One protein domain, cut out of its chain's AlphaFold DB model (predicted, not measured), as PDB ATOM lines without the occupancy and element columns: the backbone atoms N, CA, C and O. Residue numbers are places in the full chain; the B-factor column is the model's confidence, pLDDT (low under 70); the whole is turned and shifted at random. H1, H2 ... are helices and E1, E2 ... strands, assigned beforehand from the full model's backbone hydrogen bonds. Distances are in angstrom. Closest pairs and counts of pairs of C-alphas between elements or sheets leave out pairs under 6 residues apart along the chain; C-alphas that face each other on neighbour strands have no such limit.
ATOM      1  N   SER A 145     142.737 117.095 129.804       93.56
ATOM      2  CA  SER A 145     143.170 116.613 128.493       93.56
ATOM      3  C   SER A 145     144.188 117.539 127.812       93.56
ATOM      4  O   SER A 145     144.272 118.731 128.127       93.56
ATOM      5  N   PRO A 146     144.976 117.026 126.847       92.50
ATOM      6  CA  PRO A 146     145.912 117.847 126.087       92.50
ATOM      7  C   PRO A 146     145.216 118.990 125.338       92.50
ATOM      8  O   PRO A 146     144.153 118.808 124.749       92.50
ATOM      9  N   ILE A 147     145.863 120.155 125.279       92.00
ATOM     10  CA  ILE A 147     145.317 121.365 124.633       92.00
ATOM     11  C   ILE A 147     144.934 121.106 123.171       92.00
ATOM     12  O   ILE A 147     143.874 121.539 122.727       92.00
ATOM     13  N   GLU A 148     145.765 120.372 122.430       92.88
ATOM     14  CA  GLU A 148     145.512 120.060 121.018       92.88
ATOM     15  C   GLU A 148     144.256 119.204 120.817       92.88
ATOM     16  O   GLU A 148     143.563 119.343 119.813       92.88
ATOM     17  N   HIS A 149     143.919 118.350 121.788       94.00
ATOM     18  CA  HIS A 149     142.668 117.592 121.770       94.00
ATOM     19  C   HIS A 149     141.462 118.519 121.956       94.00
ATOM     20  O   HIS A 149     140.510 118.474 121.182       94.00
ATOM     21  N   ILE A 150     141.547 119.440 122.915       94.81
ATOM     22  CA  ILE A 150     140.496 120.429 123.177       94.81
ATOM     23  C   ILE A 150     140.298 121.387 121.992       94.81
ATOM     24  O   ILE A 150     139.159 121.704 121.647       94.81
ATOM     25  N   ARG A 151     141.380 121.815 121.321       94.69
ATOM     26  CA  ARG A 151     141.289 122.609 120.081       94.69
ATOM     27  C   ARG A 151     140.500 121.868 119.007       94.69
ATOM     28  O   ARG A 151     139.556 122.434 118.462       94.69
ATOM     29  N   ARG A 152     140.823 120.590 118.774       92.06
ATOM     30  CA  ARG A 152     140.108 119.747 117.805       92.06
ATOM     31  C   ARG A 152     138.630 119.611 118.140       92.06
ATOM     32  O   ARG A 152     137.819 119.641 117.229       92.06
ATOM     33  N   ILE A 153     138.257 119.503 119.418       92.06
ATOM     34  CA  ILE A 153     136.840 119.506 119.809       92.06
ATOM     35  C   ILE A 153     136.167 120.812 119.362       92.06
ATOM     36  O   ILE A 153     135.127 120.761 118.713       92.06
ATOM     37  N   GLY A 154     136.768 121.976 119.622       92.25
ATOM     38  CA  GLY A 154     136.225 123.259 119.150       92.25
ATOM     39  C   GLY A 154     136.049 123.333 117.625       92.25
ATOM     40  O   GLY A 154     135.027 123.824 117.138       92.25
ATOM     41  N   GLU A 155     137.013 122.792 116.882       90.12
ATOM     42  CA  GLU A 155     137.026 122.744 115.410       90.12
ATOM     43  C   GLU A 155     136.090 121.670 114.819       90.12
ATOM     44  O   GLU A 155     135.650 121.767 113.676       90.12
ATOM     45  N   LEU A 156     135.744 120.629 115.581       88.31
ATOM     46  CA  LEU A 156     134.776 119.610 115.156       88.31
ATOM     47  C   LEU A 156     133.342 120.149 115.174       88.31
ATOM     48  O   LEU A 156     132.528 119.810 114.309       88.31
ATOM     49  N   TYR A 157     133.025 120.972 116.174       90.44
ATOM     50  CA  TYR A 157     131.706 121.582 116.311       90.44
ATOM     51  C   TYR A 157     131.547 122.838 115.450       90.44
ATOM     52  O   TYR A 157     130.446 123.109 114.973       90.44
ATOM     53  N   SER A 158     132.629 123.586 115.217       87.62
ATOM     54  CA  SER A 158     132.605 124.802 114.405       87.62
ATOM     55  C   SER A 158     133.721 124.808 113.366       87.62
ATOM     56  O   SER A 158     134.842 124.423 113.656       87.62
ATOM     57  N   ASN A 159     133.478 125.372 112.183       83.56
ATOM     58  CA  ASN A 159     134.533 125.586 111.183       83.56
ATOM     59  C   ASN A 159     135.453 126.780 111.528       83.56
ATOM     60  O   ASN A 159     136.034 127.398 110.633       83.56
ATOM     61  N   ARG A 160     135.522 127.181 112.802       89.88
ATOM     62  CA  ARG A 160     136.295 128.335 113.266       89.88
ATOM     63  C   ARG A 160     137.655 127.867 113.759       89.88
ATOM     64  O   ARG A 160     137.753 126.892 114.495       89.88
ATOM     65  N   VAL A 161     138.692 128.616 113.406       90.69
ATOM     66  CA  VAL A 161     140.047 128.383 113.919       90.69
ATOM     67  C   VAL A 161     140.132 128.878 115.360       90.69
ATOM     68  O   VAL A 161     139.721 130.002 115.659       90.69
ATOM     69  N   VAL A 162     140.671 128.049 116.251       93.44
ATOM     70  CA  VAL A 162     140.887 128.417 117.656       93.44
ATOM     71  C   VAL A 162     142.199 129.191 117.788       93.44
ATOM     72  O   VAL A 162     143.279 128.624 117.632       93.44
ATOM     73  N   ASP A 163     142.109 130.472 118.138       91.81
ATOM     74  CA  ASP A 163     143.252 131.357 118.372       91.81
ATOM     75  C   ASP A 163     143.960 130.979 119.685       91.81
ATOM     76  O   ASP A 163     145.083 130.462 119.707       91.81
ATOM     77  N   THR A 164     143.255 131.105 120.809       91.31
ATOM     78  CA  THR A 164     143.828 130.840 122.137       91.31
ATOM     79  C   THR A 164     142.984 129.884 122.964       91.31
ATOM     80  O   THR A 164     141.766 129.790 122.808       91.31
ATOM     81  N   VAL A 165     143.675 129.165 123.851       93.44
ATOM     82  CA  VAL A 165     143.095 128.241 124.825       93.44
ATOM     83  C   VAL A 165     143.615 128.616 126.207       93.44
ATOM     84  O   VAL A 165     144.831 128.720 126.409       93.44
ATOM     85  N   ASP A 166     142.691 128.832 127.137       91.56
ATOM     86  CA  ASP A 166     142.952 129.260 128.510       91.56
ATOM     87  C   ASP A 166     142.088 128.487 129.507       91.56
ATOM     88  O   ASP A 166     141.142 127.794 129.131       91.56
ATOM     89  N   PHE A 167     142.402 128.616 130.793       91.25
ATOM     90  CA  PHE A 167     141.649 127.992 131.872       91.25
ATOM     91  C   PHE A 167     140.800 128.997 132.625       91.25
ATOM     92  O   PHE A 167     141.213 130.128 132.885       91.25
ATOM     93  N   ILE A 168     139.640 128.536 133.071       90.38
ATOM     94  CA  ILE A 168     138.777 129.256 133.992       90.38
ATOM     95  C   ILE A 168     138.559 128.395 135.222       90.38
ATOM     96  O   ILE A 168     138.030 127.294 135.116       90.38
ATOM     97  N   LEU A 169     138.931 128.921 136.385       88.06
ATOM     98  CA  LEU A 169     138.593 128.339 137.676       88.06
ATOM     99  C   LEU A 169     137.411 129.105 138.273       88.06
ATOM    100  O   LEU A 169     137.497 130.314 138.519       88.06
ATOM    101  N   TYR A 170     136.311 128.398 138.502       87.12
ATOM    102  CA  TYR A 170     135.113 128.945 139.126       87.12
ATOM    103  C   TYR A 170     134.385 127.866 139.919       87.12
ATOM    104  O   TYR A 170     134.140 126.782 139.398       87.12
ATOM    105  N   ASP A 171     134.024 128.178 141.162       84.31
ATOM    106  CA  ASP A 171     133.318 127.268 142.068       84.31
ATOM    107  C   ASP A 171     133.980 125.889 142.160       84.31
ATOM    108  O   ASP A 171     133.350 124.843 142.018       84.31
ATOM    109  N   ASN A 172     135.302 125.898 142.350       81.75
ATOM    110  CA  ASN A 172     136.133 124.698 142.394       81.75
ATOM    111  C   ASN A 172     136.152 123.828 141.115       81.75
ATOM    112  O   ASN A 172     136.712 122.732 141.140       81.75
ATOM    113  N   GLN A 173     135.596 124.300 140.004       89.06
ATOM    114  CA  GLN A 173     135.601 123.600 138.722       89.06
ATOM    115  C   GLN A 173     136.497 124.308 137.711       89.06
ATOM    116  O   GLN A 173     136.576 125.540 137.687       89.06
ATOM    117  N   ILE A 174     137.161 123.511 136.871       91.56
ATOM    118  CA  ILE A 174     137.938 124.002 135.736       91.56
ATOM    119  C   ILE A 174     137.109 123.901 134.462       91.56
ATOM    120  O   ILE A 174     136.484 122.877 134.181       91.56
ATOM    121  N   TYR A 175     137.163 124.974 133.688       93.81
ATOM    122  CA  TYR A 175     136.634 125.057 132.342       93.81
ATOM    123  C   TYR A 175     137.740 125.483 131.380       93.81
ATOM    124  O   TYR A 175     138.617 126.279 131.727       93.81
ATOM    125  N   TRP A 176     137.657 124.993 130.155       95.19
ATOM    126  CA  TRP A 176     138.445 125.446 129.025       95.19
ATOM    127  C   TRP A 176     137.765 126.647 128.374       95.19
ATOM    128  O   TRP A 176     136.592 126.582 128.014       95.19
ATOM    129  N   LEU A 177     138.504 127.738 128.205       93.56
ATOM    130  CA  LEU A 177     138.107 128.904 127.424       93.56
ATOM    131  C   LEU A 177     138.797 128.839 126.070       93.56
ATOM    132  O   LEU A 177     140.019 128.950 125.998       93.56
ATOM    133  N   LEU A 178     138.012 128.696 125.007       94.75
ATOM    134  CA  LEU A 178     138.506 128.750 123.637       94.75
ATOM    135  C   LEU A 178     138.098 130.093 123.049       94.75
ATOM    136  O   LEU A 178     136.919 130.451 123.075       94.75
ATOM    137  N   ARG A 179     139.064 130.839 122.516       91.88
ATOM    138  CA  ARG A 179     138.813 132.097 121.806       91.88
ATOM    139  C   ARG A 179     139.077 131.883 120.326       91.88
ATOM    140  O   ARG A 179     140.131 131.370 119.961       91.88
ATOM    141  N   PHE A 180     138.131 132.287 119.490       91.81
ATOM    142  CA  PHE A 180     138.289 132.258 118.032       91.81
ATOM    143  C   PHE A 180     138.876 133.571 117.513       91.81
ATOM    144  O   PHE A 180     139.522 133.610 116.472       91.81
ATOM    145  N   ASN A 181     138.618 134.664 118.231       88.81
ATOM    146  CA  ASN A 181     139.163 135.989 117.976       88.81
ATOM    147  C   ASN A 181     139.012 136.856 119.242       88.81
ATOM    148  O   ASN A 181     138.684 136.363 120.323       88.81
ATOM    149  N   SER A 182     139.222 138.168 119.119       83.56
ATOM    150  CA  SER A 182     139.122 139.112 120.241       83.56
ATOM    151  C   SER A 182     137.717 139.253 120.848       83.56
ATOM    152  O   SER A 182     137.599 139.771 121.959       83.56
ATOM    153  N   LYS A 183     136.659 138.814 120.154       86.00
ATOM    154  CA  LYS A 183     135.252 138.972 120.565       86.00
ATOM    155  C   LYS A 183     134.525 137.650 120.802       86.00
ATOM    156  O   LYS A 183     133.686 137.600 121.701       86.00
ATOM    157  N   ASP A 184     134.835 136.630 120.007       90.88
ATOM    158  CA  ASP A 184     134.117 135.359 119.966       90.88
ATOM    159  C   ASP A 184     134.830 134.295 120.804       90.88
ATOM    160  O   ASP A 184     136.029 134.042 120.633       90.88
ATOM    161  N   PHE A 185     134.079 133.636 121.681       92.62
ATOM    162  CA  PHE A 185     134.602 132.589 122.551       92.62
ATOM    163  C   PHE A 185     133.574 131.493 122.819       92.62
ATOM    164  O   PHE A 185     132.369 131.704 122.696       92.62
ATOM    165  N   THR A 186     134.054 130.339 123.262       94.56
ATOM    166  CA  THR A 186     133.224 129.254 123.784       94.56
ATOM    167  C   THR A 186     133.861 128.643 125.027       94.56
ATOM    168  O   THR A 186     135.026 128.911 125.338       94.56
ATOM    169  N   ILE A 187     133.081 127.859 125.771       94.69
ATOM    170  CA  ILE A 187     133.530 127.200 126.994       94.69
ATOM    171  C   ILE A 187     133.296 125.697 126.876       94.69
ATOM    172  O   ILE A 187     132.193 125.259 126.552       94.69
ATOM    173  N   ILE A 188     134.320 124.917 127.205       95.50
ATOM    174  CA  ILE A 188     134.255 123.456 127.295       95.50
ATOM    175  C   ILE A 188     134.500 123.059 128.755       95.50
ATOM    176  O   ILE A 188     135.360 123.623 129.434       95.50
ATOM    177  N   LYS A 189     133.704 122.132 129.284       94.00
ATOM    178  CA  LYS A 189     133.861 121.603 130.646       94.00
ATOM    179  C   LYS A 189     135.091 120.690 130.739       94.00
ATOM    180  O   LYS A 189     135.679 120.306 129.733       94.00
ATOM    181  N   ASN A 190     135.483 120.328 131.962       91.56
ATOM    182  CA  ASN A 190     136.569 119.364 132.175       91.56
ATOM    183  C   ASN A 190     136.291 117.999 131.514       91.56
ATOM    184  O   ASN A 190     137.197 117.373 130.981       91.56
ATOM    185  N   ASP A 191     135.031 117.565 131.490       92.12
ATOM    186  CA  ASP A 191     134.591 116.320 130.844       92.12
ATOM    187  C   ASP A 191     134.500 116.412 129.308       92.12
ATOM    188  O   ASP A 191     133.851 115.582 128.679       92.12
ATOM    189  N   GLU A 192     135.128 117.429 128.712       93.31
ATOM    190  CA  GLU A 192     135.192 117.664 127.266       93.31
ATOM    191  C   GLU A 192     133.852 118.033 126.611       93.31
ATOM    192  O   GLU A 192     133.774 118.173 125.390       93.31
ATOM    193  N   THR A 193     132.800 118.272 127.400       94.06
ATOM    194  CA  THR A 193     131.498 118.682 126.862       94.06
ATOM    195  C   THR A 193     131.420 120.204 126.660       94.06
ATOM    196  O   THR A 193     131.724 120.971 127.586       94.06
ATOM    197  N   PRO A 194     131.009 120.698 125.473       95.06
ATOM    198  CA  PRO A 194     130.736 122.120 125.283       95.06
ATOM    199  C   PRO A 194     129.590 122.590 126.180       95.06
ATOM    200  O   PRO A 194     128.583 121.896 126.329       95.06
ATOM    201  N   LEU A 195     129.707 123.788 126.755       93.94
ATOM    202  CA  LEU A 195     128.564 124.414 127.411       93.94
ATOM    203  C   LEU A 195     127.564 124.926 126.374       93.94
ATOM    204  O   LEU A 195     127.921 125.537 125.368       93.94
ATOM    205  N   THR A 196     126.286 124.789 126.683       92.75
ATOM    206  CA  THR A 196     125.234 125.506 125.960       92.75
ATOM    207  C   THR A 196     125.093 126.943 126.466       92.75
ATOM    208  O   THR A 196     125.437 127.273 127.607       92.75
ATOM    209  N   SER A 197     124.469 127.811 125.671       89.31
ATOM    210  CA  SER A 197     124.108 129.185 126.043       89.31
ATOM    211  C   SER A 197     123.261 129.243 127.320       89.31
ATOM    212  O   SER A 197     123.362 130.185 128.114       89.31
ATOM    213  N   LYS A 198     122.407 128.235 127.538       88.12
ATOM    214  CA  LYS A 198     121.573 128.118 128.745       88.12
ATOM    215  C   LYS A 198     122.409 127.763 129.970       88.12
ATOM    216  O   LYS A 198     122.193 128.347 131.033       88.12
ATOM    217  N   GLU A 199     123.348 126.831 129.838       89.69
ATOM    218  CA  GLU A 199     124.242 126.444 130.931       89.69
ATOM    219  C   GLU A 199     125.233 127.555 131.268       89.69
ATOM    220  O   GLU A 199     125.417 127.843 132.445       89.69
ATOM    221  N   LEU A 200     125.794 128.256 130.275       88.38
ATOM    222  CA  LEU A 200     126.707 129.378 130.514       88.38
ATOM    223  C   LEU A 200     126.073 130.437 131.425       88.38
ATOM    224  O   LEU A 200     126.695 130.891 132.387       88.38
ATOM    225  N   LYS A 201     124.812 130.807 131.161       84.44
ATOM    226  CA  LYS A 201     124.068 131.781 131.979       84.44
ATOM    227  C   LYS A 201     123.899 131.328 133.433       84.44
ATOM    228  O   LYS A 201     123.822 132.180 134.314       84.44
ATOM    229  N   LYS A 202     123.845 130.016 133.686       83.94
ATOM    230  CA  LYS A 202     123.717 129.432 135.031       83.94
ATOM    231  C   LYS A 202     125.074 129.291 135.720       83.94
ATOM    232  O   LYS A 202     125.241 129.764 136.841       83.94
ATOM    233  N   SER A 203     126.029 128.658 135.046       80.75
ATOM    234  CA  SER A 203     127.314 128.257 135.618       80.75
ATOM    235  C   SER A 203     128.315 129.406 135.669       80.75
ATOM    236  O   SER A 203     129.101 129.489 136.601       80.75
ATOM    237  N   LEU A 204     128.284 130.328 134.704       79.94
ATOM    238  CA  LEU A 204     129.315 131.355 134.524       79.94
ATOM    239  C   LEU A 204     128.727 132.754 134.216       79.94
ATOM    240  O   LEU A 204     129.164 133.431 133.280       79.94
ATOM    241  N   PRO A 205     127.796 133.282 135.041       71.81
ATOM    242  CA  PRO A 205     127.038 134.511 134.755       71.81
ATOM    243  C   PRO A 205     127.877 135.800 134.680       71.81
ATOM    244  O   PRO A 205     127.349 136.867 134.376       71.81
ATOM    245  N   LYS A 206     129.172 135.743 135.011       70.94
ATOM    246  CA  LYS A 206     130.096 136.884 134.931       70.94
ATOM    247  C   LYS A 206     130.943 136.930 133.671       70.94
ATOM    248  O   LYS A 206     131.455 138.003 133.357       70.94
ATOM    249  N   LEU A 207     131.102 135.812 132.967       69.81
ATOM    250  CA  LEU A 207     131.797 135.811 131.678       69.81
ATOM    251  C   LEU A 207     131.002 136.569 130.622       69.81
ATOM    252  O   LEU A 207     131.596 137.314 129.857       69.81
ATOM    253  N   SER A 208     129.671 136.513 130.693       53.31
ATOM    254  CA  SER A 208     128.774 137.313 129.848       53.31
ATOM    255  C   SER A 208     128.886 138.832 130.054       53.31
ATOM    256  O   SER A 208     128.247 139.583 129.327       53.31
ATOM    257  N   LYS A 209     129.655 139.302 131.051       51.19
ATOM    258  CA  LYS A 209     129.802 140.726 131.405       51.19
ATOM    259  C   LYS A 209     131.213 141.291 131.177       51.19
ATOM    260  O   LYS A 209     131.449 142.446 131.524       51.19
ATOM    261  N   LYS A 210     132.169 140.504 130.667       57.50
ATOM    262  CA  LYS A 210     133.522 140.985 130.310       57.50
ATOM    263  C   LYS A 210     133.603 141.342 128.820       57.50
ATOM    264  O   LYS A 210     132.678 141.071 128.075       57.50
ATOM    265  N   SER A 211     134.720 141.933 128.388       49.00
ATOM    266  CA  SER A 211     135.027 142.382 127.013       49.00
ATOM    267  C   SER A 211     135.041 141.287 125.928       49.00
ATOM    268  O   SER A 211     135.506 141.537 124.820       49.00
ATOM    269  N   PHE A 212     134.571 140.079 126.243       57.03
ATOM    270  CA  PHE A 212     134.273 139.033 125.276       57.03
ATOM    271  C   PHE A 212     132.787 139.149 124.961       57.03
ATOM    272  O   PHE A 212     131.945 138.929 125.829       57.03
ATOM    273  N   PHE A 213     132.470 139.596 123.754       65.50
ATOM    274  CA  PHE A 213     131.120 140.059 123.457       65.50
ATOM    275  C   PHE A 213     130.201 138.917 123.032       65.50
ATOM    276  O   PHE A 213     129.013 138.954 123.344       65.50
ATOM    277  N   ASN A 214     130.749 137.886 122.384       86.12
ATOM    278  CA  ASN A 214     129.939 136.888 121.702       86.12
ATOM    279  C   ASN A 214     130.285 135.488 122.191       86.12
ATOM    280  O   ASN A 214     131.346 134.938 121.890       86.12
ATOM    281  N   TYR A 215     129.356 134.906 122.942       90.75
ATOM    282  CA  TYR A 215     129.410 133.487 123.235       90.75
ATOM    283  C   TYR A 215     128.963 132.682 122.019       90.75
ATOM    284  O   TYR A 215     127.895 132.942 121.467       90.75
ATOM    285  N   ILE A 216     129.764 131.692 121.649       92.88
ATOM    286  CA  ILE A 216     129.464 130.731 120.599       92.88
ATOM    287  C   ILE A 216     129.040 129.419 121.255       92.88
ATOM    288  O   ILE A 216     129.840 128.733 121.899       92.88
ATOM    289  N   ASP A 217     127.765 129.080 121.092       94.12
ATOM    290  CA  ASP A 217     127.243 127.770 121.455       94.12
ATOM    291  C   ASP A 217     127.627 126.766 120.365       94.12
ATOM    292  O   ASP A 217     127.063 126.760 119.271       94.12
TER     293      ASP A 217
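AT A GLANCE: This is residues 145 to 217 of the 391 residues of an uncharacterized protein of Muribaculum gordoncarteri (UniProt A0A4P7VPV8). A strongly twisted meander of antiparallel neighbour strands, E1, E2, E3, has H1 crossing one face, while H2 only grazes the sheet. The 73 printed residues include H1, E1, E2, E3 and H2 in order, class mixed. The whole is compact, radius of gyration of the C-alphas 11.2 A, spanning 26 by 24 by 18 A.

IN THESE COORDINATES: Find C-alpha 147 at (145.317, 121.365, 124.633); H1 runs 16.0 A to residue 157. E1, residues 164 to 170, and E2, 173 to 179, each span 19.2 A; E3 is 184 to 189, and H2, 197 to 203, ends at (127.314, 128.257, 135.618).

HOW THE PARTS SIT: Hairpin E1 and E2 has N 166 and O 177 2.9 A apart; hairpin E2 and E3, N 178 and O 186, 3.0 A. H1 and E2 come closest at C-alphas 154 and 178, 7.4 A. O i to N i+4 pairs are within hydrogen-bond range throughout H1, 2 of 3 in H2.

THE WHOLE: The printed part has no cut. Residues 214 to 215 pair with 184 to 185, parallel. pLDDT is under 70 at 207 to 213.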